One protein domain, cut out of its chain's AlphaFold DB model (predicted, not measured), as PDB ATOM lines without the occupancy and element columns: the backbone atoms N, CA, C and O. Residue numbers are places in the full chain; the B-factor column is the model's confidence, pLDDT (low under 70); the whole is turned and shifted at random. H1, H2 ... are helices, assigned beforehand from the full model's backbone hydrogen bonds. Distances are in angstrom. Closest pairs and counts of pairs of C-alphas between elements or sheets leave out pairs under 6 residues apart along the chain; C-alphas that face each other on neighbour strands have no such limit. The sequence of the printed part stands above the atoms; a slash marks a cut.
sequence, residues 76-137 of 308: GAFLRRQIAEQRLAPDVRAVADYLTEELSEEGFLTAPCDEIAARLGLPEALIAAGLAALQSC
ATOM      1  N   GLY A  76      38.213 -17.145  -0.208       85.31
ATOM      2  CA  GLY A  76      37.386 -17.030   0.988       85.31
ATOM      3  C   GLY A  76      38.212 -16.948   2.272       85.31
ATOM      4  O   GLY A  76      37.899 -16.130   3.128       85.31
ATOM      5  N   ALA A  77      39.290 -17.727   2.399       86.19
ATOM      6  CA  ALA A  77      40.193 -17.650   3.548       86.19
ATOM      7  C   ALA A  77      40.917 -16.296   3.626       86.19
ATOM      8  O   ALA A  77      40.958 -15.697   4.699       86.19
ATOM      9  N   PHE A  78      41.378 -15.765   2.488       88.25
ATOM     10  CA  PHE A  78      42.019 -14.449   2.422       88.25
ATOM     11  C   PHE A  78      41.092 -13.326   2.915       88.25
ATOM     12  O   PHE A  78      41.501 -12.490   3.718       88.25
ATOM     13  N   LEU A  79      39.825 -13.331   2.490       90.31
ATOM     14  CA  LEU A  79      38.843 -12.327   2.913       90.31
ATOM     15  C   LEU A  79      38.432 -12.502   4.375       90.31
ATOM     16  O   LEU A  79      38.383 -11.524   5.113       90.31
ATOM     17  N   ARG A  80      38.228 -13.741   4.833       91.62
ATOM     18  CA  ARG A  80      37.940 -14.024   6.249       91.62
ATOM     19  C   ARG A  80      39.052 -13.559   7.170       91.62
ATOM     20  O   ARG A  80      38.769 -13.057   8.251       91.62
ATOM     21  N   ARG A  81      40.313 -13.696   6.752       91.38
ATOM     22  CA  ARG A  81      41.456 -13.177   7.510       91.38
ATOM     23  C   ARG A  81      41.363 -11.661   7.679       91.38
ATOM     24  O   ARG A  81      41.482 -11.180   8.800       91.38
ATOM     25  N   GLN A  82      41.050 -10.929   6.613       93.69
ATOM     26  CA  GLN A  82      40.857  -9.479   6.694       93.69
ATOM     27  C   GLN A  82      39.645  -9.087   7.548       93.69
ATOM     28  O   GLN A  82      39.746  -8.201   8.390       93.69
ATOM     29  N   ILE A  83      38.508  -9.774   7.398       93.81
ATOM     30  CA  ILE A  83      37.325  -9.565   8.249       93.81
ATOM     31  C   ILE A  83      37.671  -9.840   9.720       93.81
ATOM     32  O   ILE A  83      37.222  -9.126  10.620       93.81
ATOM     33  N   ALA A  84      38.507 -10.846   9.986       92.38
ATOM     34  CA  ALA A  84      38.940 -11.183  11.333       92.38
ATOM     35  C   ALA A  84      39.830 -10.102  11.971       92.38
ATOM     36  O   ALA A  84      39.774  -9.927  13.192       92.38
ATOM     37  N   GLU A  85      40.597  -9.367  11.162       92.94
ATOM     38  CA  GLU A  85      41.417  -8.222  11.581       92.94
ATOM     39  C   GLU A  85      40.570  -6.970  11.880       92.94
ATOM     40  O   GLU A  85      40.984  -6.106  12.660       92.94
ATOM     41  N   GLN A  86      39.350  -6.886  11.338       93.31
ATOM     42  CA  GLN A  86      38.419  -5.803  11.641       93.31
ATOM     43  C   GLN A  86      37.795  -5.954  13.041       93.31
ATOM     44  O   GLN A  86      37.371  -7.032  13.478       93.31
ATOM     45  N   ARG A  87      37.670  -4.824  13.750       93.94
ATOM     46  CA  ARG A  87      36.968  -4.734  15.041       93.94
ATOM     47  C   ARG A  87      35.459  -4.633  14.815       93.94
ATOM     48  O   ARG A  87      34.905  -3.538  14.795       93.94
ATOM     49  N   LEU A  88      34.813  -5.782  14.638       94.44
ATOM     50  CA  LEU A  88      33.379  -5.904  14.357       94.44
ATOM     51  C   LEU A  88      32.638  -6.570  15.521       94.44
ATOM     52  O   LEU A  88      33.216  -7.367  16.261       94.44
ATOM     53  N   ALA A  89      31.341  -6.283  15.645       95.62
ATOM     54  CA  ALA A  89      30.447  -7.073  16.491       95.62
ATOM     55  C   ALA A  89      30.380  -8.530  15.978       95.62
ATOM     56  O   ALA A  89      30.493  -8.743  14.765       95.62
ATOM     57  N   PRO A  90      30.184  -9.530  16.859       94.25
ATOM     58  CA  PRO A  90      30.189 -10.941  16.464       94.25
ATOM     59  C   PRO A  90      29.140 -11.249  15.388       94.25
ATOM     60  O   PRO A  90      29.447 -11.940  14.420       94.25
ATOM     61  N   ASP A  91      27.953 -10.652  15.495       95.19
ATOM     62  CA  ASP A  91      26.866 -10.841  14.529       95.19
ATOM     63  C   ASP A  91      27.217 -10.249  13.154       95.19
ATOM     64  O   ASP A  91      26.985 -10.871  12.121       95.19
ATOM     65  N   VAL A  92      27.851  -9.070  13.132       95.94
ATOM     66  CA  VAL A  92      28.302  -8.409  11.893       95.94
ATOM     67  C   VAL A  92      29.399  -9.227  11.213       95.94
ATOM     68  O   VAL A  92      29.382  -9.381   9.994       95.94
ATOM     69  N   ARG A  93      30.330  -9.786  11.997       95.56
ATOM     70  CA  ARG A  93      31.381 -10.677  11.493       95.56
ATOM     71  C   ARG A  93      30.785 -11.933  10.863       95.56
ATOM     72  O   ARG A  93      31.151 -12.263   9.742       95.56
ATOM     73  N   ALA A  94      29.845 -12.586  11.546       94.56
ATOM     74  CA  ALA A  94      29.186 -13.782  11.028       94.56
ATOM     75  C   ALA A  94      28.473 -13.508   9.693       94.56
ATOM     76  O   ALA A  94      28.573 -14.302   8.759       94.56
ATOM     77  N   VAL A  95      27.811 -12.353   9.572       96.00
ATOM     78  CA  VAL A  95      27.190 -11.926   8.314       96.00
ATOM     79  C   VAL A  95      28.236 -11.634   7.233       96.00
ATOM     80  O   VAL A  95      28.051 -12.055   6.097       96.00
ATOM     81  N   ALA A  96      29.342 -10.955   7.543       95.12
ATOM     82  CA  ALA A  96      30.402 -10.690   6.564       95.12
ATOM     83  C   ALA A  96      31.067 -11.989   6.054       95.12
ATOM     84  O   ALA A  96      31.304 -12.143   4.851       95.12
ATOM     85  N   ASP A  97      31.303 -12.952   6.948       93.44
ATOM     86  CA  ASP A  97      31.824 -14.279   6.603       93.44
ATOM     87  C   ASP A  97      30.847 -15.052   5.708       93.44
ATOM     88  O   ASP A  97      31.269 -15.697   4.745       93.44
ATOM     89  N   TYR A  98      29.547 -14.939   5.991       94.06
ATOM     90  CA  TYR A  98      28.486 -15.499   5.163       94.06
ATOM     91  C   TYR A  98      28.462 -14.866   3.762       94.06
ATOM     92  O   TYR A  98      28.512 -15.564   2.752       94.06
ATOM     93  N   LEU A  99      28.469 -13.531   3.683       93.75
ATOM     94  CA  LEU A  99      28.473 -12.796   2.412       93.75
ATOM     95  C   LEU A  99      29.703 -13.120   1.555       93.75
ATOM     96  O   LEU A  99      29.611 -13.097   0.332       93.75
ATOM     97  N   THR A 100      30.832 -13.466   2.179       92.06
ATOM     98  CA  THR A 100      32.049 -13.909   1.484       92.06
ATOM     99  C   THR A 100      31.827 -15.199   0.678       92.06
ATOM    100  O   THR A 100      32.439 -15.374  -0.378       92.06
ATOM    101  N   GLU A 101      30.961 -16.102   1.149       89.44
ATOM    102  CA  GLU A 101      30.602 -17.338   0.434       89.44
ATOM    103  C   GLU A 101      29.629 -17.082  -0.730       89.44
ATOM    104  O   GLU A 101      29.686 -17.780  -1.739       89.44
ATOM    105  N   GLU A 102      28.803 -16.038  -0.634       90.81
ATOM    106  CA  GLU A 102      27.815 -15.647  -1.657       90.81
ATOM    107  C   GLU A 102      28.421 -14.864  -2.840       90.81
ATOM    108  O   GLU A 102      27.714 -14.471  -3.777       90.81
ATOM    109  N   LEU A 103      29.732 -14.605  -2.817       90.75
ATOM    110  CA  LEU A 103      30.419 -13.871  -3.876       90.75
ATOM    111  C   LEU A 103      30.597 -14.714  -5.144       90.75
ATOM    112  O   LEU A 103      31.212 -15.787  -5.140       90.75
ATOM    113  N   SER A 104      30.185 -14.137  -6.273       88.00
ATOM    114  CA  SER A 104      30.501 -14.641  -7.614       88.00
ATOM    115  C   SER A 104      32.012 -14.790  -7.843       88.00
ATOM    116  O   SER A 104      32.838 -14.231  -7.116       88.00
ATOM    117  N   GLU A 105      32.412 -15.509  -8.894       83.38
ATOM    118  CA  GLU A 105      33.824 -15.622  -9.308       83.38
ATOM    119  C   GLU A 105      34.492 -14.250  -9.511       83.38
ATOM    120  O   GLU A 105      35.662 -14.073  -9.178       83.38
ATOM    121  N   GLU A 106      33.726 -13.265  -9.986       83.94
ATOM    122  CA  GLU A 106      34.194 -11.899 -10.244       83.94
ATOM    123  C   GLU A 106      34.204 -11.004  -8.991       83.94
ATOM    124  O   GLU A 106      34.759  -9.910  -9.043       83.94
ATOM    125  N   GLY A 107      33.642 -11.459  -7.863       87.19
ATOM    126  CA  GLY A 107      33.628 -10.723  -6.592       87.19
ATOM    127  C   GLY A 107      32.412  -9.822  -6.373       87.19
ATOM    128  O   GLY A 107      32.413  -9.040  -5.426       87.19
ATOM    129  N   PHE A 108      31.385  -9.932  -7.218       91.31
ATOM    130  CA  PHE A 108      30.083  -9.286  -7.017       91.31
ATOM    131  C   PHE A 108      29.158 -10.156  -6.174       91.31
ATOM    132  O   PHE A 108      29.252 -11.389  -6.221       91.31
ATOM    133  N   LEU A 109      28.240  -9.509  -5.462       91.88
ATOM    134  CA  LEU A 109      27.190 -10.190  -4.715       91.88
ATOM    135  C   LEU A 109      26.186 -10.826  -5.691       91.88
ATOM    136  O   LEU A 109      25.775 -10.189  -6.659       91.88
ATOM    137  N   THR A 110      25.827 -12.092  -5.470       89.25
ATOM    138  CA  THR A 110      24.957 -12.848  -6.393       89.25
ATOM    139  C   THR A 110      23.463 -12.657  -6.133       89.25
ATOM    140  O   THR A 110      22.673 -12.793  -7.063       89.25
ATOM    141  N   ALA A 111      23.088 -12.309  -4.901       89.56
ATOM    142  CA  ALA A 111      21.713 -12.070  -4.478       89.56
ATOM    143  C   ALA A 111      21.572 -10.668  -3.860       89.56
ATOM    144  O   ALA A 111      22.532 -10.156  -3.276       89.56
ATOM    145  N   PRO A 112      20.403 -10.018  -3.976       91.56
ATOM    146  CA  PRO A 112      20.180  -8.715  -3.369       91.56
ATOM    147  C   PRO A 112      20.039  -8.834  -1.837       91.56
ATOM    148  O   PRO A 112      19.739  -9.893  -1.282       91.56
ATOM    149  N   CYS A 113      20.331  -7.744  -1.121       91.38
ATOM    150  CA  CYS A 113      20.462  -7.767   0.341       91.38
ATOM    151  C   CYS A 113      19.155  -8.097   1.079       91.38
ATOM    152  O   CYS A 113      19.210  -8.677   2.159       91.38
ATOM    153  N   ASP A 114      18.011  -7.734   0.508       93.06
ATOM    154  CA  ASP A 114      16.667  -8.027   1.012       93.06
ATOM    155  C   ASP A 114      16.349  -9.527   0.939       93.06
ATOM    156  O   ASP A 114      15.884 -10.110   1.919       93.06
ATOM    157  N   GLU A 115      16.696 -10.190  -0.168       93.19
ATOM    158  CA  GLU A 115      16.564 -11.648  -0.287       93.19
ATOM    159  C   GLU A 115      17.465 -12.379   0.716       93.19
ATOM    160  O   GLU A 115      17.041 -13.347   1.354       93.19
ATOM    161  N   ILE A 116      18.702 -11.902   0.901       92.56
ATOM    162  CA  ILE A 116      19.635 -12.464   1.889       92.56
ATOM    163  C   ILE A 116      19.095 -12.262   3.314       92.56
ATOM    164  O   ILE A 116      19.119 -13.198   4.114       92.56
ATOM    165  N   ALA A 117      18.564 -11.076   3.626       93.75
ATOM    166  CA  ALA A 117      17.960 -10.771   4.921       93.75
ATOM    167  C   ALA A 117      16.772 -11.697   5.222       93.75
ATOM    168  O   ALA A 117      16.731 -12.324   6.283       93.75
ATOM    169  N   ALA A 118      15.852 -11.847   4.263       93.94
ATOM    170  CA  ALA A 118      14.687 -12.719   4.389       93.94
ATOM    171  C   ALA A 118      15.084 -14.192   4.571       93.94
ATOM    172  O   ALA A 118      14.510 -14.893   5.403       93.94
ATOM    173  N   ARG A 119      16.101 -14.654   3.836       93.06
ATOM    174  CA  ARG A 119      16.588 -16.037   3.894       93.06
ATOM    175  C   ARG A 119      17.282 -16.378   5.211       93.06
ATOM    176  O   ARG A 119      17.180 -17.514   5.665       93.06
ATOM    177  N   LEU A 120      17.975 -15.415   5.817       91.38
ATOM    178  CA  LEU A 120      18.643 -15.586   7.111       91.38
ATOM    179  C   LEU A 120      17.740 -15.240   8.307       91.38
ATOM    180  O   LEU A 120      18.101 -15.542   9.441       91.38
ATOM    181  N   GLY A 121      16.587 -14.604   8.075       93.62
ATOM    182  CA  GLY A 121      15.716 -14.102   9.142       93.62
ATOM    183  C   GLY A 121      16.359 -12.977   9.961       93.62
ATOM    184  O   GLY A 121      16.065 -12.833  11.147       93.62
ATOM    185  N   LEU A 122      17.265 -12.207   9.350       94.50
ATOM    186  CA  LEU A 122      18.037 -11.147   9.999       94.50
ATOM    187  C   LEU A 122      17.548  -9.760   9.562       94.50
ATOM    188  O   LEU A 122      17.052  -9.604   8.446       94.50
ATOM    189  N   PRO A 123      17.710  -8.723  10.402       95.00
ATOM    190  CA  PRO A 123      17.354  -7.365  10.013       95.00
ATOM    191  C   PRO A 123      18.277  -6.857   8.898       95.00
ATOM    192  O   PRO A 123      19.495  -7.037   8.956       95.00
ATOM    193  N   GLU A 124      17.718  -6.132   7.926       94.25
ATOM    194  CA  GLU A 124      18.478  -5.551   6.805       94.25
ATOM    195  C   GLU A 124      19.638  -4.661   7.269       94.25
ATOM    196  O   GLU A 124      20.694  -4.639   6.643       94.25
ATOM    197  N   ALA A 125      19.483  -3.975   8.407       94.62
ATOM    198  CA  ALA A 125      20.540  -3.161   9.002       94.62
ATOM    199  C   ALA A 125      21.795  -3.981   9.352       94.62
ATOM    200  O   ALA A 125      22.915  -3.495   9.198       94.62
ATOM    201  N   LEU A 126      21.620  -5.233   9.790       95.06
ATOM    202  CA  LEU A 126      22.733  -6.128  10.098       95.06
ATOM    203  C   LEU A 126      23.398  -6.644   8.814       95.06
ATOM    204  O   LEU A 126      24.625  -6.693   8.746       95.06
ATOM    205  N   ILE A 127      22.605  -6.941   7.777       95.88
ATOM    206  CA  ILE A 127      23.122  -7.290   6.444       95.88
ATOM    207  C   ILE A 127      23.936  -6.137   5.856       95.88
ATOM    208  O   ILE A 127      25.052  -6.352   5.387       95.88
ATOM    209  N   ALA A 128      23.431  -4.906   5.945       94.88
ATOM    210  CA  ALA A 128      24.135  -3.714   5.487       94.88
ATOM    211  C   ALA A 128      25.456  -3.489   6.242       94.88
ATOM    212  O   ALA A 128      26.460  -3.134   5.625       94.88
ATOM    213  N   ALA A 129      25.485  -3.737   7.555       95.62
ATOM    214  CA  ALA A 129      26.707  -3.644   8.353       95.62
ATOM    215  C   ALA A 129      27.746  -4.707   7.952       95.62
ATOM    216  O   ALA A 129      28.923  -4.384   7.792       95.62
ATOM    217  N   GLY A 130      27.318  -5.958   7.749       95.56
ATOM    218  CA  GLY A 130      28.199  -7.026   7.271       95.56
ATOM    219  C   GLY A 130      28.714  -6.763   5.854       95.56
ATOM    220  O   GLY A 130      29.890  -6.978   5.571       95.56
ATOM    221  N   LEU A 131      27.865  -6.216   4.980       95.75
ATOM    222  CA  LEU A 131      28.251  -5.817   3.629       95.75
ATOM    223  C   LEU A 131      29.290  -4.694   3.646       95.75
ATOM    224  O   LEU A 131      30.262  -4.765   2.903       95.75
ATOM    225  N   ALA A 132      29.121  -3.686   4.504       94.81
ATOM    226  CA  ALA A 132      30.089  -2.602   4.645       94.81
ATOM    227  C   ALA A 132      31.462  -3.117   5.111       94.81
ATOM    228  O   ALA A 132      32.485  -2.691   4.579       94.81
ATOM    229  N   ALA A 133      31.483  -4.070   6.049       94.69
ATOM    230  CA  ALA A 133      32.709  -4.735   6.494       94.69
ATOM    231  C   ALA A 133      33.374  -5.561   5.377       94.69
ATOM    232  O   ALA A 133      34.598  -5.581   5.243       94.69
ATOM    233  N   LEU A 134      32.580  -6.230   4.538       94.81
ATOM    234  CA  LEU A 134      33.101  -6.947   3.377       94.81
ATOM    235  C   LEU A 134      33.671  -5.981   2.324       94.81
ATOM    236  O   LEU A 134      34.763  -6.207   1.813       94.81
ATOM    237  N   GLN A 135      32.971  -4.883   2.036       94.62
ATOM    238  CA  GLN A 135      33.379  -3.877   1.046       94.62
ATOM    239  C   GLN A 135      34.616  -3.065   1.461       94.62
ATOM    240  O   GLN A 135      35.235  -2.436   0.605       94.62
ATOM    241  N   SER A 136      34.994  -3.076   2.746       92.50
ATOM    242  CA  SER A 136      36.254  -2.492   3.226       92.50
ATOM    243  C   SER A 136      37.458  -3.431   3.115       92.50
ATOM    244  O   SER A 136      38.560  -3.033   3.483       92.50
ATOM    245  N   CYS A 137      37.263  -4.672   2.663       91.44
ATOM    246  CA  CYS A 137      38.356  -5.604   2.407       91.44
ATOM    247  C   CYS A 137      39.044  -5.301   1.067       91.44
ATOM    248  O   CYS A 137      38.437  -4.791   0.124       91.44
TER     249      CYS A 137
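Overview. This is residues 76 to 137 of the 308 residues of the protein "Sigma54_CBD domain-containing protein" of Alphaproteobacteria bacterium HGW-Alphaproteobacteria-2 (UniProt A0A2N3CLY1). Two helices, H1 and H2, stand side by side as a helical hairpin, and H4 crosses one side of it, packing mainly on H2 and just reaching H1 near its own end. H3 sits past H2, away from H1, and packs on the first residues of H4; a long loop, residues 102 to 112, leads from H2 to H3. The printed part has 62 residues with four named helices, H1, H2, H3 and H4 in that order along the chain, and no named strand; its class is all helix. It is compact, with a radius of gyration of the C-alphas of 10.7 A, and flat, with spans of 27 by 27 by 14 A.

Along the chain. H1 is residues 76 to 85, beginning at C-alpha 76 at (37.386, -17.030, 0.988), and measures 14.4 A from first to last C-alpha. H2 is residues 90 to 101, 17.3 A long by the same measure, with C-alpha 90 at (30.189, -10.941, 16.464). H3, residues 113 to 120, measures 10.5 A. H4, residues 124 to 135, measures 16.1 A and ends at C-alpha 135 at (33.379, -3.877, 1.046).

Arrangement. H4 is the hub and touches the three other helices. It touches H2 at a steep tilt of 64 degrees, the same way, and the closest C-alphas, of Ala 96 and Gly 130, are 4.3 A apart. With residues 124 to 128 alone H4 touches H3; the closest C-alphas are those of Ala 117 and Glu 124, 5.6 A apart. H3 and H4 run opposite ways at a steep tilt of 68 degrees, only just short of about perpendicular. With residues 133 to 134 alone H4 only just touches H1, with 3 pairs of C-alphas within 8 A. The closest of these are the C-alphas of Ile 83 and Ala 133, 6.9 A apart, and the two helices are about perpendicular at 78 degrees. H1 and H2 form a helical hairpin: they touch and run opposite ways at a shallow tilt of 22 degrees, and their closest C-alphas, of Arg 80 and Asp 97, are 6.1 A apart. Of the four touching pairs, this one alone has a shallow tilt, and the helix packing is mostly crossed. H2 and H3 are near each other, with 6 pairs of C-alphas within 10 A. H1 and H3 are apart. In H1, H3 and H4 every O i to N i+4 pair is within hydrogen-bond range; in H2, 7 of 8 are.

Size, cuts and confidence. The two C-alphas farthest apart, of Glu 85 and Ala 118, are 28.0 A from each other, while those of Gly 76 and Cys 137, the first and last printed, are 11.6 A apart. The printed part has no cut. The links from H1 to H2 and from H3 to H4 are tight, and the link from H2 to H3, with 11 residues, is long. The mean pLDDT of the printed part is 92.6, and no printed residue is under 70.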